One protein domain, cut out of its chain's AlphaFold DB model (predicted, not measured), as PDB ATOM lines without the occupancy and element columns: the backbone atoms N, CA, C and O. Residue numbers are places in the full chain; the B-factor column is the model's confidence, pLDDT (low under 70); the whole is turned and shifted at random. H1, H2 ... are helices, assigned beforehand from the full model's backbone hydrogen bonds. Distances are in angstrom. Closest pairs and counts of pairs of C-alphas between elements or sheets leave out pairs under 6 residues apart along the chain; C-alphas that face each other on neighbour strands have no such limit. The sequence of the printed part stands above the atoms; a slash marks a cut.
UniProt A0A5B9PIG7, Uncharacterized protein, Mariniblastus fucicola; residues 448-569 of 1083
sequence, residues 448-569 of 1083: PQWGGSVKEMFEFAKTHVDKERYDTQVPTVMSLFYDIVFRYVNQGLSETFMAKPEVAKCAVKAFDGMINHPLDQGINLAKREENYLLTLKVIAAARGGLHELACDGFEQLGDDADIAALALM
ATOM      1  N   PRO A 448     252.255 159.684 190.528       94.25
ATOM      2  CA  PRO A 448     253.698 159.528 190.770       94.25
ATOM      3  C   PRO A 448     254.589 160.697 190.334       94.25
ATOM      4  O   PRO A 448     255.574 161.017 190.995       94.25
ATOM      5  N   GLN A 449     254.236 161.382 189.245       90.56
ATOM      6  CA  GLN A 449     254.991 162.540 188.754       90.56
ATOM      7  C   GLN A 449     254.965 163.758 189.704       90.56
ATOM      8  O   GLN A 449     255.764 164.675 189.528       90.56
ATOM      9  N   TRP A 450     254.052 163.767 190.679       93.56
ATOM     10  CA  TRP A 450     253.894 164.792 191.713       93.56
ATOM     11  C   TRP A 450     254.338 164.308 193.101       93.56
ATOM     12  O   TRP A 450     254.086 164.977 194.094       93.56
ATOM     13  N   GLY A 451     255.034 163.167 193.176       93.25
ATOM     14  CA  GLY A 451     255.573 162.624 194.427       93.25
ATOM     15  C   GLY A 451     254.650 161.652 195.166       93.25
ATOM     16  O   GLY A 451     255.056 161.153 196.210       93.25
ATOM     17  N   GLY A 452     253.460 161.358 194.633       96.19
ATOM     18  CA  GLY A 452     252.576 160.320 195.171       96.19
ATOM     19  C   GLY A 452     252.815 158.928 194.568       96.19
ATOM     20  O   GLY A 452     253.872 158.620 194.010       96.19
ATOM     21  N   SER A 453     251.806 158.065 194.643       96.06
ATOM     22  CA  SER A 453     251.827 156.699 194.125       96.06
ATOM     23  C   SER A 453     250.422 156.198 193.786       96.06
ATOM     24  O   SER A 453     249.430 156.616 194.379       96.06
ATOM     25  N   VAL A 454     250.325 155.211 192.885       96.38
ATOM     26  CA  VAL A 454     249.039 154.550 192.563       96.38
ATOM     27  C   VAL A 454     248.389 153.951 193.815       96.38
ATOM     28  O   VAL A 454     247.168 153.948 193.947       96.38
ATOM     29  N   LYS A 455     249.208 153.489 194.770       97.12
ATOM     30  CA  LYS A 455     248.731 152.987 196.057       97.12
ATOM     31  C   LYS A 455     248.060 154.089 196.877       97.12
ATOM     32  O   LYS A 455     246.951 153.874 197.341       97.12
ATOM     33  N   GLU A 456     248.687 155.252 197.034       98.00
ATOM     34  CA  GLU A 456     248.086 156.380 197.766       98.00
ATOM     35  C   GLU A 456     246.810 156.885 197.090       98.00
ATOM     36  O   GLU A 456     245.829 157.171 197.774       98.00
ATOM     37  N   MET A 457     246.781 156.923 195.754       98.38
ATOM     38  CA  MET A 457     245.563 157.233 194.999       98.38
ATOM     39  C   MET A 457     244.429 156.244 195.320       98.38
ATOM     40  O   MET A 457     243.290 156.658 195.537       98.38
ATOM     41  N   PHE A 458     244.739 154.943 195.373       98.25
ATOM     42  CA  PHE A 458     243.767 153.907 195.718       98.25
ATOM     43  C   PHE A 458     243.294 154.018 197.166       98.25
ATOM     44  O   PHE A 458     242.092 153.990 197.401       98.25
ATOM     45  N   GLU A 459     244.200 154.195 198.132       98.44
ATOM     46  CA  GLU A 459     243.827 154.367 199.543       98.44
ATOM     47  C   GLU A 459     242.932 155.598 199.742       98.44
ATOM     48  O   GLU A 459     241.959 155.547 200.498       98.44
ATOM     49  N   PHE A 460     243.200 156.687 199.014       98.50
ATOM     50  CA  PHE A 460     242.346 157.870 199.014       98.50
ATOM     51  C   PHE A 460     240.937 157.566 198.481       98.50
ATOM     52  O   PHE A 460     239.950 157.911 199.138       98.50
ATOM     53  N   ALA A 461     240.827 156.902 197.325       98.19
ATOM     54  CA  ALA A 461     239.535 156.519 196.752       98.19
ATOM     55  C   ALA A 461     238.779 155.545 197.672       98.19
ATOM     56  O   ALA A 461     237.623 155.784 198.018       98.19
ATOM     57  N   LYS A 462     239.464 154.504 198.153       98.31
ATOM     58  CA  LYS A 462     238.940 153.499 199.082       98.31
ATOM     59  C   LYS A 462     238.401 154.127 200.363       98.31
ATOM     60  O   LYS A 462     237.284 153.818 200.758       98.31
ATOM     61  N   THR A 463     239.143 155.055 200.971       98.12
ATOM     62  CA  THR A 463     238.710 155.767 202.189       98.12
ATOM     63  C   THR A 463     237.368 156.476 201.995       98.12
ATOM     64  O   THR A 463     236.591 156.589 202.937       98.12
ATOM     65  N   HIS A 464     237.078 156.963 200.789       97.50
ATOM     66  CA  HIS A 464     235.834 157.667 200.485       97.50
ATOM     67  C   HIS A 464     234.697 156.730 200.069       97.50
ATOM     68  O   HIS A 464     233.550 156.997 200.422       97.50
ATOM     69  N   VAL A 465     235.008 155.605 199.423       96.69
ATOM     70  CA  VAL A 465     234.049 154.510 199.204       96.69
ATOM     71  C   VAL A 465     233.604 153.902 200.538       96.69
ATOM     72  O   VAL A 465     232.417 153.677 200.749       96.69
ATOM     73  N   ASP A 466     234.532 153.705 201.477       97.75
ATOM     74  CA  ASP A 466     234.254 153.123 202.796       97.75
ATOM     75  C   ASP A 466     233.401 154.015 203.709       97.75
ATOM     76  O   ASP A 466     232.872 153.529 204.706       97.75
ATOM     77  N   LYS A 467     233.219 155.297 203.364       96.88
ATOM     78  CA  LYS A 467     232.263 156.186 204.046       96.88
ATOM     79  C   LYS A 467     230.809 155.919 203.646       96.88
ATOM     80  O   LYS A 467     229.926 156.482 204.283       96.88
ATOM     81  N   GLU A 468     230.573 155.133 202.589       96.06
ATOM     82  CA  GLU A 468     229.242 154.681 202.147       96.06
ATOM     83  C   GLU A 468     228.237 155.831 201.957       96.06
ATOM     84  O   GLU A 468     227.036 155.693 202.180       96.06
ATOM     85  N   ARG A 469     228.732 156.998 201.515       94.19
ATOM     86  CA  ARG A 469     227.921 158.181 201.187       94.19
ATOM     87  C   ARG A 469     227.245 158.034 199.826       94.19
ATOM     88  O   ARG A 469     227.435 158.865 198.939       94.19
ATOM     89  N   TYR A 470     226.499 156.945 199.653       92.62
ATOM     90  CA  TYR A 470     225.752 156.644 198.429       92.62
ATOM     91  C   TYR A 470     224.576 157.609 198.199       92.62
ATOM     92  O   TYR A 470     224.059 157.695 197.097       92.62
ATOM     93  N   ASP A 471     224.227 158.408 199.211       88.00
ATOM     94  CA  ASP A 471     223.354 159.582 199.113       88.00
ATOM     95  C   ASP A 471     223.998 160.773 198.372       88.00
ATOM     96  O   ASP A 471     223.413 161.848 198.292       88.00
ATOM     97  N   THR A 472     225.225 160.613 197.872       90.75
ATOM     98  CA  THR A 472     226.012 161.655 197.205       90.75
ATOM     99  C   THR A 472     226.815 161.080 196.033       90.75
ATOM    100  O   THR A 472     226.906 159.868 195.856       90.75
ATOM    101  N   GLN A 473     227.499 161.939 195.267       90.50
ATOM    102  CA  GLN A 473     228.402 161.493 194.195       90.50
ATOM    103  C   GLN A 473     229.771 160.994 194.689       90.50
ATOM    104  O   GLN A 473     230.569 160.523 193.879       90.50
ATOM    105  N   VAL A 474     230.072 161.058 195.991       94.88
ATOM    106  CA  VAL A 474     231.400 160.728 196.543       94.88
ATOM    107  C   VAL A 474     231.944 159.358 196.094       94.88
ATOM    108  O   VAL A 474     233.118 159.306 195.722       94.88
ATOM    109  N   PRO A 475     231.156 158.262 196.036       95.81
ATOM    110  CA  PRO A 475     231.657 156.960 195.578       95.81
ATOM    111  C   PRO A 475     232.203 156.954 194.135       95.81
ATOM    112  O   PRO A 475     233.056 156.125 193.809       95.81
ATOM    113  N   THR A 476     231.820 157.923 193.288       93.56
ATOM    114  CA  THR A 476     232.378 158.087 191.927       93.56
ATOM    115  C   THR A 476     233.864 158.451 191.913       93.56
ATOM    116  O   THR A 476     234.515 158.343 190.871       93.56
ATOM    117  N   VAL A 477     234.451 158.802 193.066       96.06
ATOM    118  CA  VAL A 477     235.907 158.915 193.234       96.06
ATOM    119  C   VAL A 477     236.634 157.652 192.771       96.06
ATOM    120  O   VAL A 477     237.756 157.744 192.279       96.06
ATOM    121  N   MET A 478     235.991 156.481 192.858       96.75
ATOM    122  CA  MET A 478     236.569 155.248 192.341       96.75
ATOM    123  C   MET A 478     236.660 155.260 190.809       96.75
ATOM    124  O   MET A 478     237.703 154.914 190.261       96.75
ATOM    125  N   SER A 479     235.630 155.737 190.105       93.69
ATOM    126  CA  SER A 479     235.683 155.951 188.650       93.69
ATOM    127  C   SER A 479     236.772 156.957 188.267       93.69
ATOM    128  O   SER A 479     237.526 156.720 187.322       93.69
ATOM    129  N   LEU A 480     236.908 158.052 189.030       94.06
ATOM    130  CA  LEU A 480     237.977 159.038 188.830       94.06
ATOM    131  C   LEU A 480     239.367 158.433 189.044       94.06
ATOM    132  O   LEU A 480     240.292 158.755 188.299       94.06
ATOM    133  N   PHE A 481     239.523 157.551 190.033       96.88
ATOM    134  CA  PHE A 481     240.768 156.826 190.265       96.88
ATOM    135  C   PHE A 481     241.172 156.017 189.026       96.88
ATOM    136  O   PHE A 481     242.286 156.206 188.537       96.88
ATOM    137  N   TYR A 482     240.267 155.200 188.473       94.38
ATOM    138  CA  TYR A 482     240.530 154.440 187.242       94.38
ATOM    139  C   TYR A 482     240.932 155.368 186.085       94.38
ATOM    140  O   TYR A 482     241.976 155.171 185.464       94.38
ATOM    141  N   ASP A 483     240.150 156.418 185.836       91.62
ATOM    142  CA  ASP A 483     240.388 157.367 184.744       91.62
ATOM    143  C   ASP A 483     241.749 158.080 184.854       91.62
ATOM    144  O   ASP A 483     242.513 158.168 183.889       91.62
ATOM    145  N   ILE A 484     242.096 158.579 186.045       94.06
ATOM    146  CA  ILE A 484     243.371 159.275 186.276       94.06
ATOM    147  C   ILE A 484     244.542 158.294 186.167       94.06
ATOM    148  O   ILE A 484     245.551 158.630 185.539       94.06
ATOM    149  N   VAL A 485     244.416 157.082 186.713       93.94
ATOM    150  CA  VAL A 485     245.444 156.040 186.587       93.94
ATOM    151  C   VAL A 485     245.678 155.695 185.113       93.94
ATOM    152  O   VAL A 485     246.822 155.704 184.663       93.94
ATOM    153  N   PHE A 486     244.625 155.504 184.316       88.62
ATOM    154  CA  PHE A 486     244.763 155.241 182.881       88.62
ATOM    155  C   PHE A 486     245.368 156.406 182.086       88.62
ATOM    156  O   PHE A 486     246.092 156.180 181.112       88.62
ATOM    157  N   ARG A 487     245.053 157.656 182.449       86.12
ATOM    158  CA  ARG A 487     245.538 158.844 181.727       86.12
ATOM    159  C   ARG A 487     246.975 159.223 182.058       86.12
ATOM    160  O   ARG A 487     247.661 159.721 181.169       86.12
ATOM    161  N   TYR A 488     247.413 159.029 183.300       86.81
ATOM    162  CA  TYR A 488     248.651 159.642 183.798       86.81
ATOM    163  C   TYR A 488     249.686 158.665 184.347       86.81
ATOM    164  O   TYR A 488     250.823 159.072 184.591       86.81
ATOM    165  N   VAL A 489     249.333 157.397 184.544       87.88
ATOM    166  CA  VAL A 489     250.277 156.372 184.996       87.88
ATOM    167  C   VAL A 489     250.713 155.539 183.792       87.88
ATOM    168  O   VAL A 489     249.916 155.263 182.896       87.88
ATOM    169  N   ASN A 490     251.991 155.144 183.762       77.06
ATOM    170  CA  ASN A 490     252.521 154.229 182.751       77.06
ATOM    171  C   ASN A 490     251.592 153.007 182.607       77.06
ATOM    172  O   ASN A 490     251.227 152.402 183.618       77.06
ATOM    173  N   GLN A 491     251.225 152.666 181.366       71.44
ATOM    174  CA  GLN A 491     250.252 151.615 181.043       71.44
ATOM    175  C   GLN A 491     250.560 150.276 181.738       71.44
ATOM    176  O   GLN A 491     249.663 149.672 182.316       71.44
ATOM    177  N   GLY A 492     251.828 149.854 181.795       75.31
ATOM    178  CA  GLY A 492     252.184 148.587 182.447       75.31
ATOM    179  C   GLY A 492     251.966 148.602 183.968       75.31
ATOM    180  O   GLY A 492     251.510 147.619 184.557       75.31
ATOM    181  N   LEU A 493     252.243 149.736 184.622       77.25
ATOM    182  CA  LEU A 493     252.048 149.881 186.068       77.25
ATOM    183  C   LEU A 493     250.560 149.995 186.425       77.25
ATOM    184  O   LEU A 493     250.134 149.464 187.452       77.25
ATOM    185  N   SER A 494     249.777 150.685 185.591       81.38
ATOM    186  CA  SER A 494     248.345 150.862 185.812       81.38
ATOM    187  C   SER A 494     247.590 149.538 185.696       81.38
ATOM    188  O   SER A 494     246.852 149.191 186.619       81.38
ATOM    189  N   GLU A 495     247.819 148.759 184.638       82.62
ATOM    190  CA  GLU A 495     247.166 147.458 184.442       82.62
ATOM    191  C   GLU A 495     247.472 146.480 185.579       82.62
ATOM    192  O   GLU A 495     246.551 145.919 186.174       82.62
ATOM    193  N   THR A 496     248.748 146.357 185.957       87.94
ATOM    194  CA  THR A 496     249.175 145.469 187.051       87.94
ATOM    195  C   THR A 496     248.514 145.842 188.378       87.94
ATOM    196  O   THR A 496     248.105 144.973 189.147       87.94
ATOM    197  N   PHE A 497     248.399 147.139 188.676       90.88
ATOM    198  CA  PHE A 497     247.774 147.580 189.919       90.88
ATOM    199  C   PHE A 497     246.256 147.366 189.907       90.88
ATOM    200  O   PHE A 497     245.690 146.949 190.912       90.88
ATOM    201  N   MET A 498     245.587 147.630 188.783       91.38
ATOM    202  CA  MET A 498     244.133 147.464 188.664       91.38
ATOM    203  C   MET A 498     243.685 146.003 188.594       91.38
ATOM    204  O   MET A 498     242.522 145.725 188.876       91.38
ATOM    205  N   ALA A 499     244.593 145.079 188.270       92.00
ATOM    206  CA  ALA A 499     244.347 143.639 188.315       92.00
ATOM    207  C   ALA A 499     244.301 143.057 189.742       92.00
ATOM    208  O   ALA A 499     244.016 141.877 189.937       92.00
ATOM    209  N   LYS A 500     244.582 143.871 190.765       95.81
ATOM    210  CA  LYS A 500     244.568 143.434 192.159       95.81
ATOM    211  C   LYS A 500     243.139 143.180 192.665       95.81
ATOM    212  O   LYS A 500     242.306 144.092 192.583       95.81
ATOM    213  N   PRO A 501     242.850 142.011 193.269       97.12
ATOM    214  CA  PRO A 501     241.512 141.691 193.762       97.12
ATOM    215  C   PRO A 501     240.962 142.698 194.775       97.12
ATOM    216  O   PRO A 501     239.765 142.978 194.776       97.12
ATOM    217  N   GLU A 502     241.800 143.278 195.638       97.69
ATOM    218  CA  GLU A 502     241.370 144.283 196.616       97.69
ATOM    219  C   GLU A 502     240.872 145.581 195.967       97.69
ATOM    220  O   GLU A 502     239.919 146.189 196.461       97.69
ATOM    221  N   VAL A 503     241.466 145.977 194.837       97.50
ATOM    222  CA  VAL A 503     241.061 147.168 194.083       97.50
ATOM    223  C   VAL A 503     239.700 146.925 193.441       97.50
ATOM    224  O   VAL A 503     238.791 147.742 193.593       97.50
ATOM    225  N   ALA A 504     239.526 145.763 192.808       97.25
ATOM    226  CA  ALA A 504     238.254 145.371 192.214       97.25
ATOM    227  C   ALA A 504     237.138 145.214 193.250       97.25
ATOM    228  O   ALA A 504     236.044 145.716 193.024       97.25
ATOM    229  N   LYS A 505     237.403 144.605 194.414       98.06
ATOM    230  CA  LYS A 505     236.413 144.501 195.503       98.06
ATOM    231  C   LYS A 505     235.947 145.876 195.981       98.06
ATOM    232  O   LYS A 505     234.758 146.072 196.213       98.06
ATOM    233  N   CYS A 506     236.867 146.834 196.102       97.81
ATOM    234  CA  CYS A 506     236.522 148.209 196.455       97.81
ATOM    235  C   CYS A 506     235.675 148.886 195.366       97.81
ATOM    236  O   CYS A 506     234.707 149.573 195.684       97.81
ATOM    237  N   ALA A 507     236.010 148.676 194.090       97.25
ATOM    238  CA  ALA A 507     235.234 149.198 192.968       97.25
ATOM    239  C   ALA A 507     233.824 148.614 192.910       97.25
ATOM    240  O   ALA A 507     232.854 149.360 192.833       97.25
ATOM    241  N   VAL A 508     233.714 147.295 193.041       97.81
ATOM    242  CA  VAL A 508     232.445 146.576 193.147       97.81
ATOM    243  C   VAL A 508     231.603 147.145 194.285       97.81
ATOM    244  O   VAL A 508     230.472 147.542 194.040       97.81
ATOM    245  N   LYS A 509     232.169 147.298 195.493       97.81
ATOM    246  CA  LYS A 509     231.475 147.912 196.637       97.81
ATOM    247  C   LYS A 509     230.972 149.329 196.329       97.81
ATOM    248  O   LYS A 509     229.868 149.690 196.738       97.81
ATOM    249  N   ALA A 510     231.777 150.146 195.651       95.88
ATOM    250  CA  ALA A 510     231.387 151.504 195.281       95.88
ATOM    251  C   ALA A 510     230.183 151.494 194.329       95.88
ATOM    252  O   ALA A 510     229.179 152.149 194.601       95.88
ATOM    253  N   PHE A 511     230.273 150.719 193.248       96.00
ATOM    254  CA  PHE A 511     229.253 150.679 192.206       96.00
ATOM    255  C   PHE A 511     227.981 149.966 192.659       96.00
ATOM    256  O   PHE A 511     226.899 150.458 192.368       96.00
ATOM    257  N   ASP A 512     228.082 148.890 193.441       96.00
ATOM    258  CA  ASP A 512     226.918 148.225 194.032       96.00
ATOM    259  C   ASP A 512     226.138 149.160 194.946       96.00
ATOM    260  O   ASP A 512     224.913 149.227 194.863       96.00
ATOM    261  N   GLY A 513     226.819 149.911 195.811       94.56
ATOM    262  CA  GLY A 513     226.119 150.866 196.662       94.56
ATOM    263  C   GLY A 513     225.466 151.991 195.861       94.56
ATOM    264  O   GLY A 513     224.346 152.373 196.171       94.56
ATOM    265  N   MET A 514     226.092 152.467 194.780       92.62
ATOM    266  CA  MET A 514     225.462 153.452 193.893       92.62
ATOM    267  C   MET A 514     224.250 152.891 193.132       92.62
ATOM    268  O   MET A 514     223.245 153.581 193.013       92.62
ATOM    269  N   ILE A 515     224.317 151.648 192.643       93.06
ATOM    270  CA  ILE A 515     223.193 150.976 191.964       93.06
ATOM    271  C   ILE A 515     222.017 150.787 192.932       93.06
ATOM    272  O   ILE A 515     220.868 151.018 192.568       93.06
ATOM    273  N   ASN A 516     222.298 150.403 194.180       93.69
ATOM    274  CA  ASN A 516     221.273 150.169 195.203       93.69
ATOM    275  C   ASN A 516     220.713 151.459 195.827       93.69
ATOM    276  O   ASN A 516     219.669 151.427 196.483       93.69
ATOM    277  N   HIS A 517     221.392 152.587 195.629       90.94
ATOM    278  CA  HIS A 517     220.989 153.906 196.105       90.94
ATOM    279  C   HIS A 517     221.058 154.913 194.950       90.94
ATOM    280  O   HIS A 517     221.886 155.826 194.985       90.94
ATOM    281  N   PRO A 518     220.218 154.750 193.908       84.38
ATOM    282  CA  PRO A 518     220.222 155.673 192.787       84.38
ATOM    283  C   PRO A 518     219.906 157.079 193.301       84.38
ATOM    284  O   PRO A 518     218.976 157.271 194.090       84.38
ATOM    285  N   LEU A 519     220.692 158.063 192.865       78.81
ATOM    286  CA  LEU A 519     220.399 159.463 193.152       78.81
ATOM    287  C   LEU A 519     219.058 159.817 192.488       78.81
ATOM    288  O   LEU A 519     218.766 159.342 191.390       78.81
ATOM    289  N   ASP A 520     218.235 160.643 193.133       71.62
ATOM    290  CA  ASP A 520     216.884 160.998 192.663       71.62
ATOM    291  C   ASP A 520     216.927 161.997 191.480       71.62
ATOM    292  O   ASP A 520     216.348 163.083 191.512       71.62
ATOM    293  N   GLN A 521     217.683 161.669 190.424       56.88
ATOM    294  CA  GLN A 521     217.972 162.552 189.288       56.88
ATOM    295  C   GLN A 521     217.023 162.363 188.088       56.88
ATOM    296  O   GLN A 521     217.196 163.000 187.050       56.88
ATOM    297  N   GLY A 522     215.944 161.587 188.240       49.56
ATOM    298  CA  GLY A 522     214.872 161.441 187.246       49.56
ATOM    299  C   GLY A 522     214.888 160.120 186.459       49.56
ATOM    300  O   GLY A 522     215.920 159.502 186.218       49.56
ATOM    301  N   ILE A 523     213.695 159.693 186.027       42.28
ATOM    302  CA  ILE A 523     213.360 158.305 185.638       42.28
ATOM    303  C   ILE A 523     214.168 157.760 184.439       42.28
ATOM    304  O   ILE A 523     214.499 156.578 184.421       42.28
ATOM    305  N   ASN A 524     214.525 158.591 183.451       47.97
ATOM    306  CA  ASN A 524     215.273 158.137 182.264       47.97
ATOM    307  C   ASN A 524     216.801 158.165 182.442       47.97
ATOM    308  O   ASN A 524     217.509 157.497 181.693       47.97
ATOM    309  N   LEU A 525     217.313 158.920 183.419       50.66
ATOM    310  CA  LEU A 525     218.736 158.903 183.768       50.66
ATOM    311  C   LEU A 525     219.066 157.644 184.574       50.66
ATOM    312  O   LEU A 525     220.076 157.009 184.296       50.66
ATOM    313  N   ALA A 526     218.141 157.205 185.432       59.84
ATOM    314  CA  ALA A 526     218.316 156.048 186.305       59.84
ATOM    315  C   ALA A 526     218.707 154.751 185.569       59.84
ATOM    316  O   ALA A 526     219.663 154.100 185.971       59.84
ATOM    317  N   LYS A 527     218.033 154.379 184.465       61.91
ATOM    318  CA  LYS A 527     218.354 153.123 183.750       61.91
ATOM    319  C   LYS A 527     219.712 153.173 183.041       61.91
ATOM    320  O   LYS A 527     220.457 152.197 183.039       61.91
ATOM    321  N   ARG A 528     220.050 154.309 182.427       66.56
ATOM    322  CA  ARG A 528     221.365 154.488 181.799       66.56
ATOM    323  C   ARG A 528     222.470 154.517 182.849       66.56
ATOM    324  O   ARG A 528     223.523 153.931 182.634       66.56
ATOM    325  N   GLU A 529     222.224 155.175 183.976       78.88
ATOM    326  CA  GLU A 529     223.131 155.180 185.121       78.88
ATOM    327  C   GLU A 529     223.318 153.770 185.684       78.88
ATOM    328  O   GLU A 529     224.450 153.394 185.972       78.88
ATOM    329  N   GLU A 530     222.264 152.953 185.743       88.75
ATOM    330  CA  GLU A 530     222.354 151.549 186.149       88.75
ATOM    331  C   GLU A 530     223.250 150.741 185.200       88.75
ATOM    332  O   GLU A 530     224.234 150.162 185.660       88.75
ATOM    333  N   ASN A 531     223.000 150.759 183.883       92.50
ATOM    334  CA  ASN A 531     223.851 150.047 182.919       92.50
ATOM    335  C   ASN A 531     225.290 150.576 182.924       92.50
ATOM    336  O   ASN A 531     226.235 149.790 182.834       92.50
ATOM    337  N   TYR A 532     225.481 151.889 183.063       91.88
ATOM    338  CA  TYR A 532     226.798 152.511 183.187       91.88
ATOM    339  C   TYR A 532     227.553 151.991 184.415       91.88
ATOM    340  O   TYR A 532     228.682 151.511 184.290       91.88
ATOM    341  N   LEU A 533     226.929 152.024 185.594       94.12
ATOM    342  CA  LEU A 533     227.528 151.557 186.845       94.12
ATOM    343  C   LEU A 533     227.747 150.042 186.846       94.12
ATOM    344  O   LEU A 533     228.803 149.580 187.281       94.12
ATOM    345  N   LEU A 534     226.799 149.269 186.313       96.06
ATOM    346  CA  LEU A 534     226.917 147.821 186.176       96.06
ATOM    347  C   LEU A 534     228.054 147.458 185.211       96.06
ATOM    348  O   LEU A 534     228.866 146.589 185.521       96.06
ATOM    349  N   THR A 535     228.203 148.188 184.103       96.00
ATOM    350  CA  THR A 535     229.338 148.030 183.179       96.00
ATOM    351  C   THR A 535     230.668 148.307 183.891       96.00
ATOM    352  O   THR A 535     231.590 147.494 183.800       96.00
ATOM    353  N   LEU A 536     230.778 149.397 184.665       95.38
ATOM    354  CA  LEU A 536     231.985 149.690 185.455       95.38
ATOM    355  C   LEU A 536     232.291 148.595 186.490       95.38
ATOM    356  O   LEU A 536     233.446 148.167 186.600       95.38
ATOM    357  N   LYS A 537     231.269 148.112 187.210       97.12
ATOM    358  CA  LYS A 537     231.362 147.009 188.180       97.12
ATOM    359  C   LYS A 537     231.916 145.748 187.541       97.12
ATOM    360  O   LYS A 537     232.894 145.193 188.039       97.12
ATOM    361  N   VAL A 538     231.315 145.316 186.440       97.38
ATOM    362  CA  VAL A 538     231.664 144.064 185.766       97.38
ATOM    363  C   VAL A 538     233.078 144.118 185.197       97.38
ATOM    364  O   VAL A 538     233.848 143.175 185.368       97.38
ATOM    365  N   ILE A 539     233.478 145.250 184.612       96.12
ATOM    366  CA  ILE A 539     234.847 145.434 184.116       96.12
ATOM    367  C   ILE A 539     235.862 145.400 185.263       96.12
ATOM    368  O   ILE A 539     236.918 144.775 185.134       96.12
ATOM    369  N   ALA A 540     235.568 146.074 186.379       96.31
ATOM    370  CA  ALA A 540     236.444 146.061 187.545       96.31
ATOM    371  C   ALA A 540     236.573 144.645 188.130       96.31
ATOM    372  O   ALA A 540     237.693 144.197 188.379       96.31
ATOM    373  N   ALA A 541     235.456 143.923 188.268       97.56
ATOM    374  CA  ALA A 541     235.423 142.534 188.717       97.56
ATOM    375  C   ALA A 541     236.254 141.618 187.804       97.56
ATOM    376  O   ALA A 541     237.138 140.911 188.289       97.56
ATOM    377  N   ALA A 542     236.046 141.701 186.485       95.62
ATOM    378  CA  ALA A 542     236.762 140.893 185.500       95.62
ATOM    379  C   ALA A 542     238.281 141.125 185.548       95.62
ATOM    380  O   ALA A 542     239.061 140.179 185.444       95.62
ATOM    381  N   ARG A 543     238.714 142.380 185.729       93.00
ATOM    382  CA  ARG A 543     240.139 142.730 185.834       93.00
ATOM    383  C   ARG A 543     240.774 142.260 187.131       93.00
ATOM    384  O   ARG A 543     241.903 141.791 187.093       93.00
ATOM    385  N   GLY A 544     240.064 142.371 188.251       95.38
ATOM    386  CA  GLY A 544     240.571 141.950 189.558       95.38
ATOM    387  C   GLY A 544     240.475 140.458 189.845       95.38
ATOM    388  O   GLY A 544     240.598 140.076 191.007       95.38
ATOM    389  N   GLY A 545     240.183 139.627 188.843       94.94
ATOM    390  CA  GLY A 545     240.051 138.182 189.022       94.94
ATOM    391  C   GLY A 545     238.804 137.745 189.799       94.94
ATOM    392  O   GLY A 545     238.758 136.631 190.309       94.94
ATOM    393  N   LEU A 546     237.787 138.606 189.929       96.88
ATOM    394  CA  LEU A 546     236.502 138.267 190.552       96.88
ATOM    395  C   LEU A 546     235.570 137.659 189.494       96.88
ATOM    396  O   LEU A 546     234.540 138.244 189.161       96.88
ATOM    397  N   HIS A 547     235.987 136.533 188.908       95.31
ATOM    398  CA  HIS A 547     235.385 135.998 187.687       95.31
ATOM    399  C   HIS A 547     233.900 135.678 187.848       95.31
ATOM    400  O   HIS A 547     233.128 136.182 187.043       95.31
ATOM    401  N   GLU A 548     233.484 134.966 188.902       96.44
ATOM    402  CA  GLU A 548     232.066 134.625 189.143       96.44
ATOM    403  C   GLU A 548     231.162 135.867 189.110       96.44
ATOM    404  O   GLU A 548     230.216 135.943 188.333       96.44
ATOM    405  N   LEU A 549     231.536 136.907 189.862       97.06
ATOM    406  CA  LEU A 549     230.804 138.173 189.894       97.06
ATOM    407  C   LEU A 549     230.780 138.873 188.526       97.06
ATOM    408  O   LEU A 549     229.797 139.528 188.173       97.06
ATOM    409  N   ALA A 550     231.877 138.788 187.771       97.00
ATOM    410  CA  ALA A 550     231.932 139.335 186.425       97.00
ATOM    411  C   ALA A 550     231.010 138.562 185.473       97.00
ATOM    412  O   ALA A 550     230.313 139.197 184.689       97.00
ATOM    413  N   CYS A 551     230.976 137.229 185.558       96.56
ATOM    414  CA  CYS A 551     230.097 136.366 184.770       96.56
ATOM    415  C   CYS A 551     228.627 136.716 185.006       96.56
ATOM    416  O   CYS A 551     227.944 137.071 184.046       96.56
ATOM    417  N   ASP A 552     228.187 136.764 186.266       96.88
ATOM    418  CA  ASP A 552     226.813 137.133 186.629       96.88
ATOM    419  C   ASP A 552     226.423 138.505 186.061       96.88
ATOM    420  O   ASP A 552     225.358 138.688 185.469       96.88
ATOM    421  N   GLY A 553     227.307 139.497 186.201       96.31
ATOM    422  CA  GLY A 553     227.018 140.834 185.700       96.31
ATOM    423  C   GLY A 553     227.102 140.954 184.173       96.31
ATOM    424  O   GLY A 553     226.357 141.741 183.595       96.31
ATOM    425  N   PHE A 554     227.947 140.170 183.492       96.88
ATOM    426  CA  PHE A 554     227.948 140.079 182.027       96.88
ATOM    427  C   PHE A 554     226.695 139.372 181.491       96.88
ATOM    428  O   PHE A 554     226.231 139.710 180.403       96.88
ATOM    429  N   GLU A 555     226.148 138.390 182.213       96.25
ATOM    430  CA  GLU A 555     224.845 137.796 181.896       96.25
ATOM    431  C   GLU A 555     223.721 138.814 182.067       96.25
ATOM    432  O   GLU A 555     222.892 138.956 181.170       96.25
ATOM    433  N   GLN A 556     223.739 139.572 183.169       95.81
ATOM    434  CA  GLN A 556     222.760 140.626 183.430       95.81
ATOM    435  C   GLN A 556     222.809 141.744 182.379       95.81
ATOM    436  O   GLN A 556     221.759 142.209 181.941       95.81
ATOM    437  N   LEU A 557     224.008 142.183 181.977       94.94
ATOM    438  CA  LEU A 557     224.184 143.229 180.965       94.94
ATOM    439  C   LEU A 557     223.819 142.761 179.555       94.94
ATOM    440  O   LEU A 557     223.388 143.574 178.745       94.94
ATOM    441  N   GLY A 558     224.044 141.486 179.222       94.88
ATOM    442  CA  GLY A 558     223.931 141.020 177.841       94.88
ATOM    443  C   GLY A 558     224.804 141.865 176.906       94.88
ATOM    444  O   GLY A 558     226.006 142.011 177.145       94.88
ATOM    445  N   ASP A 559     224.189 142.436 175.868       90.75
ATOM    446  CA  ASP A 559     224.832 143.353 174.916       90.75
ATOM    447  C   ASP A 559     224.568 144.843 175.238       90.75
ATOM    448  O   ASP A 559     225.050 145.721 174.524       90.75
ATOM    449  N   ASP A 560     223.878 145.147 176.346       92.25
ATOM    450  CA  ASP A 560     223.467 146.502 176.757       92.25
ATOM    451  C   ASP A 560     224.556 147.263 177.551       92.25
ATOM    452  O   ASP A 560     224.263 148.156 178.356       92.25
ATOM    453  N   ALA A 561     225.830 146.910 177.357       91.44
ATOM    454  CA  ALA A 561     226.946 147.566 178.032       91.44
ATOM    455  C   ALA A 561     227.078 149.040 177.621       91.44
ATOM    456  O   ALA A 561     227.038 149.385 176.439       91.44
ATOM    457  N   ASP A 562     227.306 149.925 178.594       91.50
ATOM    458  CA  ASP A 562     227.417 151.358 178.319       91.50
ATOM    459  C   ASP A 562     228.781 151.703 177.686       91.50
ATOM    460  O   ASP A 562     229.857 151.447 178.240       91.50
ATOM    461  N   ILE A 563     228.738 152.341 176.514       83.56
ATOM    462  CA  ILE A 563     229.928 152.700 175.729       83.56
ATOM    463  C   ILE A 563     230.826 153.705 176.468       83.56
ATOM    464  O   ILE A 563     232.053 153.633 176.360       83.56
ATOM    465  N   ALA A 564     230.257 154.644 177.228       83.00
ATOM    466  CA  ALA A 564     231.041 155.615 177.986       83.00
ATOM    467  C   ALA A 564     231.777 154.944 179.153       83.00
ATOM    468  O   ALA A 564     232.925 155.304 179.424       83.00
ATOM    469  N   ALA A 565     231.171 153.944 179.801       89.88
ATOM    470  CA  ALA A 565     231.842 153.127 180.813       89.88
ATOM    471  C   ALA A 565     232.996 152.305 180.210       89.88
ATOM    472  O   ALA A 565     234.101 152.300 180.758       89.88
ATOM    473  N   LEU A 566     232.782 151.673 179.047       89.19
ATOM    474  CA  LEU A 566     233.833 150.951 178.317       89.19
ATOM    475  C   LEU A 566     235.010 151.868 177.952       89.19
ATOM    476  O   LEU A 566     236.168 151.507 178.179       89.19
ATOM    477  N   ALA A 567     234.714 153.070 177.446       83.88
ATOM    478  CA  ALA A 567     235.717 154.069 177.088       83.88
ATOM    479  C   ALA A 567     236.492 154.579 178.314       83.88
ATOM    480  O   ALA A 567     237.722 154.649 178.271       83.88
ATOM    481  N   LEU A 568     235.796 154.878 179.419       85.69
ATOM    482  CA  LEU A 568     236.416 155.295 180.681       85.69
ATOM    483  C   LEU A 568     237.412 154.244 181.178       85.69
ATOM    484  O   LEU A 568     238.535 154.561 181.565       85.69
ATOM    485  N   MET A 569     237.002 152.978 181.122       88.88
ATOM    486  CA  MET A 569     237.808 151.857 181.578       88.88
ATOM    487  C   MET A 569     238.818 151.385 180.531       88.88
ATOM    488  O   MET A 569     239.541 150.430 180.804       88.88
TER     489      MET A 569
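This is residues 448 to 569 of the 1083 residues of an uncharacterized protein of Mariniblastus fucicola (UniProt A0A5B9PIG7). Two helical hairpins, H1 with H2 and H4 with H5, pack together where H4 meets H1 and H2, with the short H3 near one end of the length. H6 folds back on the long H5, and the small H7 packs on residues 532 to 536 of H5. The printed part has 122 residues with seven named helices, H1 to H7 in chain order, and no named strand; its class is all helix. It is compact, with a radius of gyration of the C-alphas of 14.0 A, yet elongated, spanning 43 by 28 by 22 A.

Begin at the longest helix, H5, residues 523 to 543. It forms a hairpin with H4, residues 501 to 516: they touch, closest at the C-alphas of Ala 504 and Ala 540, 5.1 A apart, at a shallow tilt of 13 degrees, opposite ways. It forms another with H6, residues 547 to 557, closest at the C-alphas of Val 538 and Ala 550, 4.8 A apart; H4 and H6 are apart. H7, residues 563 to 568, touches H5 at a steep tilt of 51 degrees, closest at the C-alphas of Tyr 532 and Ala 565, 5.6 A apart. H4 also touches H1, residues 454 to 465, and H2, residues 474 to 488, which form a hairpin at a shallow tilt of 16 degrees; the C-alphas of Val 465 and Pro 475, the closest of H1 and H2, are 5.0 A apart. H1, H2 and H4 make an up and down bundle, each running against the one before. Residues 503 to 510 of H4 touch H1, closest at the C-alphas of Val 465 and Ala 510, 5.6 A apart. H3, residues 491 to 498, only just touches H2, with 3 pairs of C-alphas within 8 A, the closest Val 485 and Ser 494 at 6.0 A; the two form a hairpin. Every O i to N i+4 pair is within hydrogen-bond range in H1, H3, H4, H6 and H7; in H2 it is 9 of 11, in H5 15 of 17.

Find C-alpha 523 at (213.360, 158.305, 185.638); from there H5 runs 31.0 A to C-alpha 543 at (240.139, 142.730, 185.834). H4 is 22.0 A long, H2 21.5 A, H1 16.4 A and H6 14.9 A. H7 ends with C-alpha 568 at (236.416, 155.295, 180.681).

The two C-alphas farthest apart, those of Gly 451 and Ile 523, are 43.3 A apart. The printed part has no cut and no long link. Its mean pLDDT is 90.3; look for values under 70 at residues 521 to 528, of which 523 to 528 belong to H5.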